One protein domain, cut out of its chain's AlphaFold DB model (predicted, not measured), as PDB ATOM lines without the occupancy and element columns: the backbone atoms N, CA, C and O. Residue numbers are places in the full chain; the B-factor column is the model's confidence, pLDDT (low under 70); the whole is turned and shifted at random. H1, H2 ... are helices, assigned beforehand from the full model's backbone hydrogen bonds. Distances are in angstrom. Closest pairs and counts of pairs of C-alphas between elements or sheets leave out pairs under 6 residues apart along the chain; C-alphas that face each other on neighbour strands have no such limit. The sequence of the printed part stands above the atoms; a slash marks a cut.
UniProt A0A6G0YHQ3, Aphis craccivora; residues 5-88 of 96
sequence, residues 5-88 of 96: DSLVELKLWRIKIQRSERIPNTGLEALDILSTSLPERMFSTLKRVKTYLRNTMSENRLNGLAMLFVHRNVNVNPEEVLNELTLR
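What this domain is: This is residues 5 to 88 of the 96 residues of a protein of Aphis craccivora (UniProt A0A6G0YHQ3). Four helices make an open, flat zigzag with no packed core: long H2 runs between H1 near its first half and H3, which folds back from its end, while H4 sticks out free beyond H3. The printed part, 84 residues with H1, H2, H3 and H4 in chain order, is all helix. It is only just extended, close to loose, with a radius of gyration of the C-alphas of 18.1 A and spans of 56 by 35 by 16 A.

Where its parts are: H1, residues 5 to 18, begins at C-alpha 5 (60.863, -16.307, 82.222) and measures 20.1 A. H2, residues 27 to 52, measures 36.4 A; H3, residues 59 to 70, 16.5 A. H4, residues 78 to 86, measures 12.3 A and ends at C-alpha 86 (26.168, -15.002, 89.794).

How they stand to each other: H1 and H2 are near each other, their closest C-alphas 8.2 A apart. H2 and H3 are close but not clearly touching, the closest C-alphas, Lys 50 and Leu 62, 7.7 A apart; they run opposite ways at a steep tilt of 42 degrees. H4 is apart from H1, H2 and H3. Every O i to N i+4 pair is within hydrogen-bond range in H1, H3 and H4, and 20 of 22 in H2.

The domain as a whole: The C-alphas farthest apart, Asn 25 and Leu 87, are 56.3 A apart. The printed part has no cut, and its three links are short. pLDDT is under 70 at residues 5, 17 to 22 and 52 to 56.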
ATOM      1  N   ASP A   5      61.186 -17.735  82.222       63.75
ATOM      2  CA  ASP A   5      60.863 -16.307  82.222       63.75
ATOM      3  C   ASP A   5      62.058 -15.409  81.860       63.75
ATOM      4  O   ASP A   5      61.929 -14.510  81.033       63.75
ATOM      5  N   SER A   6      63.257 -15.704  82.369       73.44
ATOM      6  CA  SER A   6      64.464 -14.913  82.074       73.44
ATOM      7  C   SER A   6      64.922 -15.043  80.613       73.44
ATOM      8  O   SER A   6      65.385 -14.081  80.002       73.44
ATOM      9  N   LEU A   7      64.715 -16.208  79.988       75.31
ATOM     10  CA  LEU A   7      64.962 -16.390  78.553       75.31
ATOM     11  C   LEU A   7      63.918 -15.665  77.697       75.31
ATOM     12  O   LEU A   7      64.252 -15.157  76.622       75.31
ATOM     13  N   VAL A   8      62.665 -15.608  78.155       75.19
ATOM     14  CA  VAL A   8      61.594 -14.848  77.496       75.19
ATOM     15  C   VAL A   8      61.886 -13.349  77.560       75.19
ATOM     16  O   VAL A   8      61.788 -12.677  76.531       75.19
ATOM     17  N   GLU A   9      62.329 -12.836  78.707       72.62
ATOM     18  CA  GLU A   9      62.738 -11.436  78.870       72.62
ATOM     19  C   GLU A   9      63.914 -11.062  77.964       72.62
ATOM     20  O   GLU A   9      63.853 -10.040  77.277       72.62
ATOM     21  N   LEU A  10      64.940 -11.914  77.873       76.56
ATOM     22  CA  LEU A  10      66.086 -11.694  76.984       76.56
ATOM     23  C   LEU A  10      65.694 -11.737  75.497       76.56
ATOM     24  O   LEU A  10      66.177 -10.930  74.695       76.56
ATOM     25  N   LYS A  11      64.785 -12.641  75.110       76.56
ATOM     26  CA  LYS A  11      64.230 -12.687  73.745       76.56
ATOM     27  C   LYS A  11      63.407 -11.436  73.429       76.56
ATOM     28  O   LYS A  11      63.544 -10.875  72.340       76.56
ATOM     29  N   LEU A  12      62.597 -10.969  74.375       74.06
ATOM     30  CA  LEU A  12      61.842  -9.719  74.266       74.06
ATOM     31  C   LEU A  12      62.768  -8.513  74.125       74.06
ATOM     32  O   LEU A  12      62.526  -7.664  73.269       74.06
ATOM     33  N   TRP A  13      63.837  -8.452  74.916       72.56
ATOM     34  CA  TRP A  13      64.867  -7.420  74.824       72.56
ATOM     35  C   TRP A  13      65.512  -7.371  73.440       72.56
ATOM     36  O   TRP A  13      65.588  -6.302  72.833       72.56
ATOM     37  N   ARG A  14      65.884  -8.534  72.892       71.38
ATOM     38  CA  ARG A  14      66.443  -8.638  71.538       71.38
ATOM     39  C   ARG A  14      65.478  -8.089  70.481       71.38
ATOM     40  O   ARG A  14      65.872  -7.263  69.661       71.38
ATOM     41  N   ILE A  15      64.209  -8.500  70.533       75.88
ATOM     42  CA  ILE A  15      63.167  -8.046  69.594       75.88
ATOM     43  C   ILE A  15      62.914  -6.532  69.724       75.88
ATOM     44  O   ILE A  15      62.639  -5.865  68.725       75.88
ATOM     45  N   LYS A  16      62.996  -5.973  70.938       71.44
ATOM     46  CA  LYS A  16      62.781  -4.541  71.203       71.44
ATOM     47  C   LYS A  16      63.930  -3.672  70.684       71.44
ATOM     48  O   LYS A  16      63.649  -2.656  70.057       71.44
ATOM     49  N   ILE A  17      65.187  -4.097  70.858       69.88
ATOM     50  CA  ILE A  17      66.359  -3.395  70.303       69.88
ATOM     51  C   ILE A  17      66.316  -3.394  68.769       69.88
ATOM     52  O   ILE A  17      66.535  -2.354  68.160       69.88
ATOM     53  N   GLN A  18      65.951  -4.515  68.135       68.12
ATOM     54  CA  GLN A  18      65.839  -4.592  66.669       68.12
ATOM     55  C   GLN A  18      64.739  -3.696  66.071       68.12
ATOM     56  O   GLN A  18      64.753  -3.424  64.876       68.12
ATOM     57  N   ARG A  19      63.771  -3.256  66.883       66.25
ATOM     58  CA  ARG A  19      62.687  -2.342  66.482       66.25
ATOM     59  C   ARG A  19      62.972  -0.874  66.815       66.25
ATOM     60  O   ARG A  19      62.135  -0.018  66.520       66.25
ATOM     61  N   SER A  20      64.097  -0.593  67.469       65.12
ATOM     62  CA  SER A  20      64.547   0.765  67.764       65.12
ATOM     63  C   SER A  20      65.260   1.347  66.545       65.12
ATOM     64  O   SER A  20      66.096   0.688  65.939       65.12
ATOM     65  N   GLU A  21      64.953   2.597  66.201       64.88
ATOM     66  CA  GLU A  21      65.645   3.339  65.132       64.88
ATOM     67  C   GLU A  21      67.089   3.694  65.518       64.88
ATOM     68  O   GLU A  21      67.920   3.971  64.658       64.88
ATOM     69  N   ARG A  22      67.397   3.658  66.821       67.50
ATOM     70  CA  ARG A  22      68.745   3.813  67.368       67.50
ATOM     71  C   ARG A  22      69.200   2.487  67.954       67.50
ATOM     72  O   ARG A  22      68.622   2.009  68.933       67.50
ATOM     73  N   ILE A  23      70.222   1.907  67.335       72.00
ATOM     74  CA  ILE A  23      70.924   0.736  67.851       72.00
ATOM     75  C   ILE A  23      71.938   1.272  68.867       72.00
ATOM     76  O   ILE A  23      72.782   2.079  68.480       72.00
ATOM     77  N   PRO A  24      71.831   0.912  70.158       74.56
ATOM     78  CA  PRO A  24      72.763   1.401  71.160       74.56
ATOM     79  C   PRO A  24      74.155   0.831  70.896       74.56
ATOM     80  O   PRO A  24      74.316  -0.382  70.732       74.56
ATOM     81  N   ASN A  25      75.156   1.706  70.892       78.69
ATOM     82  CA  ASN A  25      76.551   1.327  70.681       78.69
ATOM     83  C   ASN A  25      77.226   0.949  72.011       78.69
ATOM     84  O   ASN A  25      78.281   0.318  72.024       78.69
ATOM     85  N   THR A  26      76.611   1.328  73.140       82.38
ATOM     86  CA  THR A  26      77.093   1.058  74.501       82.38
ATOM     87  C   THR A  26      75.966   0.614  75.442       82.38
ATOM     88  O   THR A  26      74.784   0.871  75.205       82.38
ATOM     89  N   GLY A  27      76.326  -0.046  76.550       79.19
ATOM     90  CA  GLY A  27      75.357  -0.517  77.551       79.19
ATOM     91  C   GLY A  27      74.589   0.606  78.263       79.19
ATOM     92  O   GLY A  27      73.434   0.414  78.629       79.19
ATOM     93  N   LEU A  28      75.197   1.788  78.409       80.94
ATOM     94  CA  LEU A  28      74.558   2.970  79.001       80.94
ATOM     95  C   LEU A  28      73.460   3.535  78.091       80.94
ATOM     96  O   LEU A  28      72.356   3.801  78.557       80.94
ATOM     97  N   GLU A  29      73.724   3.636  76.787       78.25
ATOM     98  CA  GLU A  29      72.714   4.041  75.801       78.25
ATOM     99  C   GLU A  29      71.559   3.038  75.728       78.25
ATOM    100  O   GLU A  29      70.398   3.424  75.607       78.25
ATOM    101  N   ALA A  30      71.858   1.738  75.838       78.06
ATOM    102  CA  ALA A  30      70.829   0.703  75.858       78.06
ATOM    103  C   ALA A  30      69.897   0.842  77.072       78.06
ATOM    104  O   ALA A  30      68.688   0.638  76.945       78.06
ATOM    105  N   LEU A  31      70.453   1.202  78.235       79.88
ATOM    106  CA  LEU A  31      69.679   1.429  79.451       79.88
ATOM    107  C   LEU A  31      68.789   2.671  79.324       79.88
ATOM    108  O   LEU A  31      67.607   2.583  79.640       79.88
ATOM    109  N   ASP A  32      69.323   3.778  78.807       80.25
ATOM    110  CA  ASP A  32      68.568   5.027  78.634       80.25
ATOM    111  C   ASP A  32      67.410   4.880  77.629       80.25
ATOM    112  O   ASP A  32      66.271   5.284  77.883       80.25
ATOM    113  N   ILE A  33      67.650   4.186  76.510       73.81
ATOM    114  CA  ILE A  33      66.592   3.850  75.546       73.81
ATOM    115  C   ILE A  33      65.483   3.040  76.232       73.81
ATOM    116  O   ILE A  33      64.297   3.273  75.973       73.81
ATOM    117  N   LEU A  34      65.835   2.103  77.112       72.00
ATOM    118  CA  LEU A  34      64.857   1.281  77.817       72.00
ATOM    119  C   LEU A  34      64.094   2.059  78.896       72.00
ATOM    120  O   LEU A  34      62.891   1.848  79.033       72.00
ATOM    121  N   SER A  35      64.763   2.920  79.663       75.75
ATOM    122  CA  SER A  35      64.131   3.671  80.752       75.75
ATOM    123  C   SER A  35      63.251   4.805  80.246       75.75
ATOM    124  O   SER A  35      62.217   5.083  80.846       75.75
ATOM    125  N   THR A  36      63.639   5.436  79.139       75.31
ATOM    126  CA  THR A  36      63.031   6.688  78.680       75.31
ATOM    127  C   THR A  36      62.136   6.448  77.465       75.31
ATOM    128  O   THR A  36      60.926   6.665  77.512       75.31
ATOM    129  N   SER A  37      62.690   5.893  76.381       72.75
ATOM    130  CA  SER A  37      61.960   5.798  75.107       72.75
ATOM    131  C   SER A  37      60.893   4.695  75.082       72.75
ATOM    132  O   SER A  37      59.865   4.825  74.407       72.75
ATOM    133  N   LEU A  38      61.110   3.593  75.813       71.12
ATOM    134  CA  LEU A  38      60.192   2.455  75.810       71.12
ATOM    135  C   LEU A  38      58.877   2.783  76.542       71.12
ATOM    136  O   LEU A  38      57.816   2.567  75.942       71.12
ATOM    137  N   PRO A  39      58.893   3.348  77.768       76.50
ATOM    138  CA  PRO A  39      57.670   3.773  78.434       76.50
ATOM    139  C   PRO A  39      56.949   4.865  77.645       76.50
ATOM    140  O   PRO A  39      55.742   4.753  77.449       76.50
ATOM    141  N   GLU A  40      57.655   5.862  77.102       77.56
ATOM    142  CA  GLU A  40      57.049   6.922  76.281       77.56
ATOM    143  C   GLU A  40      56.327   6.370  75.047       77.56
ATOM    144  O   GLU A  40      55.177   6.734  74.771       77.56
ATOM    145  N   ARG A  41      56.958   5.432  74.325       78.19
ATOM    146  CA  ARG A  41      56.338   4.765  73.172       78.19
ATOM    147  C   ARG A  41      55.111   3.960  73.601       78.19
ATOM    148  O   ARG A  41      54.084   4.015  72.918       78.19
ATOM    149  N   MET A  42      55.179   3.248  74.725       78.94
ATOM    150  CA  MET A  42      54.037   2.514  75.281       78.94
ATOM    151  C   MET A  42      52.889   3.452  75.667       78.94
ATOM    152  O   MET A  42      51.758   3.224  75.241       78.94
ATOM    153  N   PHE A  43      53.168   4.543  76.382       77.31
ATOM    154  CA  PHE A  43      52.176   5.546  76.769       77.31
ATOM    155  C   PHE A  43      51.551   6.245  75.559       77.31
ATOM    156  O   PHE A  43      50.334   6.411  75.514       77.31
ATOM    157  N   SER A  44      52.344   6.607  74.548       82.00
ATOM    158  CA  SER A  44      51.845   7.203  73.302       82.00
ATOM    159  C   SER A  44      50.925   6.242  72.543       82.00
ATOM    160  O   SER A  44      49.830   6.614  72.110       82.00
ATOM    161  N   THR A  45      51.311   4.966  72.456       79.12
ATOM    162  CA  THR A  45      50.493   3.925  71.816       79.12
ATOM    163  C   THR A  45      49.191   3.704  72.587       79.12
ATOM    164  O   THR A  45      48.115   3.693  71.988       79.12
ATOM    165  N   LEU A  46      49.262   3.629  73.918       76.12
ATOM    166  CA  LEU A  46      48.093   3.521  74.791       76.12
ATOM    167  C   LEU A  46      47.171   4.740  74.645       76.12
ATOM    168  O   LEU A  46      45.958   4.584  74.540       76.12
ATOM    169  N   LYS A  47      47.731   5.953  74.567       81.06
ATOM    170  CA  LYS A  47      46.983   7.198  74.346       81.06
ATOM    171  C   LYS A  47      46.266   7.187  72.996       81.06
ATOM    172  O   LYS A  47      45.101   7.583  72.936       81.06
ATOM    173  N   ARG A  48      46.909   6.696  71.930       79.25
ATOM    174  CA  ARG A  48      46.288   6.535  70.600       79.25
ATOM    175  C   ARG A  48      45.146   5.523  70.631       79.25
ATOM    176  O   ARG A  48      44.068   5.834  70.139       79.25
ATOM    177  N   VAL A  49      45.345   4.368  71.266       72.00
ATOM    178  CA  VAL A  49      44.301   3.340  71.435       72.00
ATOM    179  C   VAL A  49      43.131   3.870  72.273       72.00
ATOM    180  O   VAL A  49      41.981   3.757  71.855       72.00
ATOM    181  N   LYS A  50      43.409   4.527  73.407       70.69
ATOM    182  CA  LYS A  50      42.396   5.162  74.269       70.69
ATOM    183  C   LYS A  50      41.607   6.237  73.518       70.69
ATOM    184  O   LYS A  50      40.395   6.317  73.669       70.69
ATOM    185  N   THR A  51      42.277   7.037  72.688       73.75
ATOM    186  CA  THR A  51      41.628   8.065  71.857       73.75
ATOM    187  C   THR A  51      40.757   7.442  70.766       73.75
ATOM    188  O   THR A  51      39.619   7.864  70.592       73.75
ATOM    189  N   TYR A  52      41.257   6.416  70.074       66.62
ATOM    190  CA  TYR A  52      40.528   5.720  69.011       66.62
ATOM    191  C   TYR A  52      39.254   5.035  69.531       66.62
ATOM    192  O   TYR A  52      38.225   5.041  68.867       66.62
ATOM    193  N   LEU A  53      39.301   4.498  70.753       65.56
ATOM    194  CA  LEU A  53      38.185   3.782  71.375       65.56
ATOM    195  C   LEU A  53      37.268   4.670  72.230       65.56
ATOM    196  O   LEU A  53      36.338   4.151  72.845       65.56
ATOM    197  N   ARG A  54      37.490   5.993  72.282       62.19
ATOM    198  CA  ARG A  54      36.821   6.913  73.225       62.19
ATOM    199  C   ARG A  54      35.290   6.963  73.091       62.19
ATOM    200  O   ARG A  54      34.626   7.300  74.063       62.19
ATOM    201  N   ASN A  55      34.738   6.566  71.942       57.81
ATOM    202  CA  ASN A  55      33.287   6.460  71.728       57.81
ATOM    203  C   ASN A  55      32.738   5.025  71.870       57.81
ATOM    204  O   ASN A  55      31.528   4.833  71.839       57.81
ATOM    205  N   THR A  56      33.600   4.020  72.054       63.94
ATOM    206  CA  THR A  56      33.218   2.592  72.067       63.94
ATOM    207  C   THR A  56      33.601   1.885  73.376       63.94
ATOM    208  O   THR A  56      33.149   0.768  73.631       63.94
ATOM    209  N   MET A  57      34.444   2.488  74.226       74.25
ATOM    210  CA  MET A  57      35.017   1.821  75.399       74.25
ATOM    211  C   MET A  57      35.243   2.769  76.583       74.25
ATOM    212  O   MET A  57      35.919   3.785  76.458       74.25
ATOM    213  N   SER A  58      34.721   2.404  77.759       80.50
ATOM    214  CA  SER A  58      34.979   3.129  79.008       80.50
ATOM    215  C   SER A  58      36.387   2.859  79.548       80.50
ATOM    216  O   SER A  58      36.976   1.803  79.299       80.50
ATOM    217  N   GLU A  59      36.919   3.795  80.338       79.00
ATOM    218  CA  GLU A  59      38.232   3.668  80.988       79.00
ATOM    219  C   GLU A  59      38.334   2.410  81.862       79.00
ATOM    220  O   GLU A  59      39.321   1.683  81.779       79.00
ATOM    221  N   ASN A  60      37.265   2.073  82.592       80.12
ATOM    222  CA  ASN A  60      37.189   0.841  83.381       80.12
ATOM    223  C   ASN A  60      37.368  -0.413  82.518       80.12
ATOM    224  O   ASN A  60      38.081  -1.338  82.907       80.12
ATOM    225  N   ARG A  61      36.759  -0.447  81.326       84.44
ATOM    226  CA  ARG A  61      36.889  -1.594  80.422       84.44
ATOM    227  C   ARG A  61      38.309  -1.683  79.856       84.44
ATOM    228  O   ARG A  61      38.825  -2.785  79.698       84.44
ATOM    229  N   LEU A  62      38.937  -0.545  79.546       81.25
ATOM    230  CA  LEU A  62      40.311  -0.499  79.032       81.25
ATOM    231  C   LEU A  62      41.312  -1.002  80.077       81.25
ATOM    232  O   LEU A  62      42.153  -1.840  79.758       81.25
ATOM    233  N   ASN A  63      41.171  -0.548  81.322       82.50
ATOM    234  CA  ASN A  63      42.010  -0.989  82.433       82.50
ATOM    235  C   ASN A  63      41.838  -2.491  82.702       82.50
ATOM    236  O   ASN A  63      42.832  -3.196  82.860       82.50
ATOM    237  N   GLY A  64      40.602  -3.002  82.654       85.38
ATOM    238  CA  GLY A  64      40.333  -4.438  82.768       85.38
ATOM    239  C   GLY A  64      41.007  -5.269  81.668       85.38
ATOM    240  O   GLY A  64      41.657  -6.268  81.968       85.38
ATOM    241  N   LEU A  65      40.931  -4.840  80.400       85.19
ATOM    242  CA  LEU A  65      41.625  -5.532  79.303       85.19
ATOM    243  C   LEU A  65      43.152  -5.470  79.439       85.19
ATOM    244  O   LEU A  65      43.828  -6.452  79.139       85.19
ATOM    245  N   ALA A  66      43.699  -4.339  79.889       82.38
ATOM    246  CA  ALA A  66      45.131  -4.204  80.126       82.38
ATOM    247  C   ALA A  66      45.611  -5.168  81.223       82.38
ATOM    248  O   ALA A  66      46.618  -5.848  81.030       82.38
ATOM    249  N   MET A  67      44.863  -5.294  82.325       85.00
ATOM    250  CA  MET A  67      45.172  -6.262  83.384       85.00
ATOM    251  C   MET A  67      45.129  -7.705  82.871       85.00
ATOM    252  O   MET A  67      46.071  -8.452  83.115       85.00
ATOM    253  N   LEU A  68      44.103  -8.083  82.099       84.69
ATOM    254  CA  LEU A  68      44.016  -9.421  81.495       84.69
ATOM    255  C   LEU A  68      45.188  -9.718  80.547       84.69
ATOM    256  O   LEU A  68      45.662 -10.850  80.477       84.69
ATOM    257  N   PHE A  69      45.665  -8.709  79.813       83.31
ATOM    258  CA  PHE A  69      46.796  -8.862  78.901       83.31
ATOM    259  C   PHE A  69      48.128  -9.041  79.641       83.31
ATOM    260  O   PHE A  69      48.932  -9.889  79.254       83.31
ATOM    261  N   VAL A  70      48.363  -8.261  80.700       83.69
ATOM    262  CA  VAL A  70      49.582  -8.348  81.522       83.69
ATOM    263  C   VAL A  70      49.610  -9.652  82.325       83.69
ATOM    264  O   VAL A  70      50.641 -10.318  82.388       83.69
ATOM    265  N   HIS A  71      48.471 -10.060  82.886       85.88
ATOM    266  CA  HIS A  71      48.348 -11.216  83.776       85.88
ATOM    267  C   HIS A  71      47.815 -12.468  83.063       85.88
ATOM    268  O   HIS A  71      46.966 -13.185  83.585       85.88
ATOM    269  N   ARG A  72      48.330 -12.770  81.863       81.25
ATOM    270  CA  ARG A  72      47.824 -13.877  81.025       81.25
ATOM    271  C   ARG A  72      48.071 -15.281  81.597       81.25
ATOM    272  O   ARG A  72      47.384 -16.219  81.215       81.25
ATOM    273  N   ASN A  73      49.046 -15.420  82.494       86.81
ATOM    274  CA  ASN A  73      49.462 -16.704  83.070       86.81
ATOM    275  C   ASN A  73      48.851 -16.971  84.458       86.81
ATOM    276  O   ASN A  73      49.294 -17.881  85.156       86.81
ATOM    277  N   VAL A  74      47.876 -16.169  84.893       85.12
ATOM    278  CA  VAL A  74      47.171 -16.412  86.156       85.12
ATOM    279  C   VAL A  74      46.205 -17.577  85.959       85.12
ATOM    280  O   VAL A  74      45.362 -17.544  85.065       85.12
ATOM    281  N   ASN A  75      46.341 -18.613  86.786       85.38
ATOM    282  CA  ASN A  75      45.405 -19.729  86.796       85.38
ATOM    283  C   ASN A  75      44.100 -19.274  87.457       85.38
ATOM    284  O   ASN A  75      44.092 -18.948  88.642       85.38
ATOM    285  N   VAL A  76      43.018 -19.227  86.686       85.00
ATOM    286  CA  VAL A  76      41.702 -18.788  87.157       85.00
ATOM    287  C   VAL A  76      40.805 -20.012  87.302       85.00
ATOM    288  O   VAL A  76      40.593 -20.735  86.329       85.00
ATOM    289  N   ASN A  77      40.285 -20.252  88.508       91.56
ATOM    290  CA  ASN A  77      39.366 -21.358  88.765       91.56
ATOM    291  C   ASN A  77      37.971 -21.025  88.196       91.56
ATOM    292  O   ASN A  77      37.369 -20.039  88.632       91.56
ATOM    293  N   PRO A  78      37.428 -21.811  87.248       87.25
ATOM    294  CA  PRO A  78      36.147 -21.503  86.610       87.25
ATOM    295  C   PRO A  78      34.972 -21.454  87.597       87.25
ATOM    296  O   PRO A  78      34.097 -20.607  87.437       87.25
ATOM    297  N   GLU A  79      34.978 -22.291  88.639       88.31
ATOM    298  CA  GLU A  79      33.916 -22.327  89.660       88.31
ATOM    299  C   GLU A  79      33.851 -21.035  90.484       88.31
ATOM    300  O   GLU A  79      32.780 -20.512  90.789       88.31
ATOM    301  N   GLU A  80      35.012 -20.481  90.832       88.81
ATOM    302  CA  GLU A  80      35.100 -19.233  91.593       88.81
ATOM    303  C   GLU A  80      34.619 -18.047  90.754       88.81
ATOM    304  O   GLU A  80      33.852 -17.213  91.237       88.81
ATOM    305  N   VAL A  81      34.987 -18.024  89.469       87.81
ATOM    306  CA  VAL A  81      34.476 -17.030  88.522       87.81
ATOM    307  C   VAL A  81      32.970 -17.163  88.378       87.81
ATOM    308  O   VAL A  81      32.278 -16.157  88.458       87.81
ATOM    309  N   LEU A  82      32.437 -18.373  88.200       87.12
ATOM    310  CA  LEU A  82      30.995 -18.575  88.066       87.12
ATOM    311  C   LEU A  82      30.241 -18.042  89.294       87.12
ATOM    312  O   LEU A  82      29.276 -17.296  89.130       87.12
ATOM    313  N   ASN A  83      30.731 -18.328  90.501       88.19
ATOM    314  CA  ASN A  83      30.170 -17.794  91.743       88.19
ATOM    315  C   ASN A  83      30.264 -16.260  91.833       88.19
ATOM    316  O   ASN A  83      29.294 -15.609  92.207       88.19
ATOM    317  N   GLU A  84      31.389 -15.643  91.454       88.25
ATOM    318  CA  GLU A  84      31.494 -14.173  91.417       88.25
ATOM    319  C   GLU A  84      30.532 -13.571  90.379       88.25
ATOM    320  O   GLU A  84      29.928 -12.508  90.564       88.25
ATOM    321  N   LEU A  85      30.371 -14.272  89.260       83.44
ATOM    322  CA  LEU A  85      29.516 -13.865  88.170       83.44
ATOM    323  C   LEU A  85      28.032 -13.927  88.576       83.44
ATOM    324  O   LEU A  85      27.299 -13.023  88.170       83.44
ATOM    325  N   THR A  86      27.578 -14.900  89.365       86.00
ATOM    326  CA  THR A  86      26.168 -15.002  89.794       86.00
ATOM    327  C   THR A  86      25.762 -13.948  90.829       86.00
ATOM    328  O   THR A  86      24.584 -13.599  90.900       86.00
ATOM    329  N   LEU A  87      26.712 -13.353  91.565       86.38
ATOM    330  CA  LEU A  87      26.433 -12.277  92.533       86.38
ATOM    331  C   LEU A  87      25.870 -10.997  91.899       86.38
ATOM    332  O   LEU A  87      25.237 -10.192  92.585       86.38
ATOM    333  N   ARG A  88      26.126 -10.757  90.606       83.31
ATOM    334  CA  ARG A  88      25.645  -9.561  89.898       83.31
ATOM    335  C   ARG A  88      24.506  -9.938  88.952       83.31
ATOM    336  O   ARG A  88      24.717 -10.802  88.101       83.31
TER     337      ARG A  88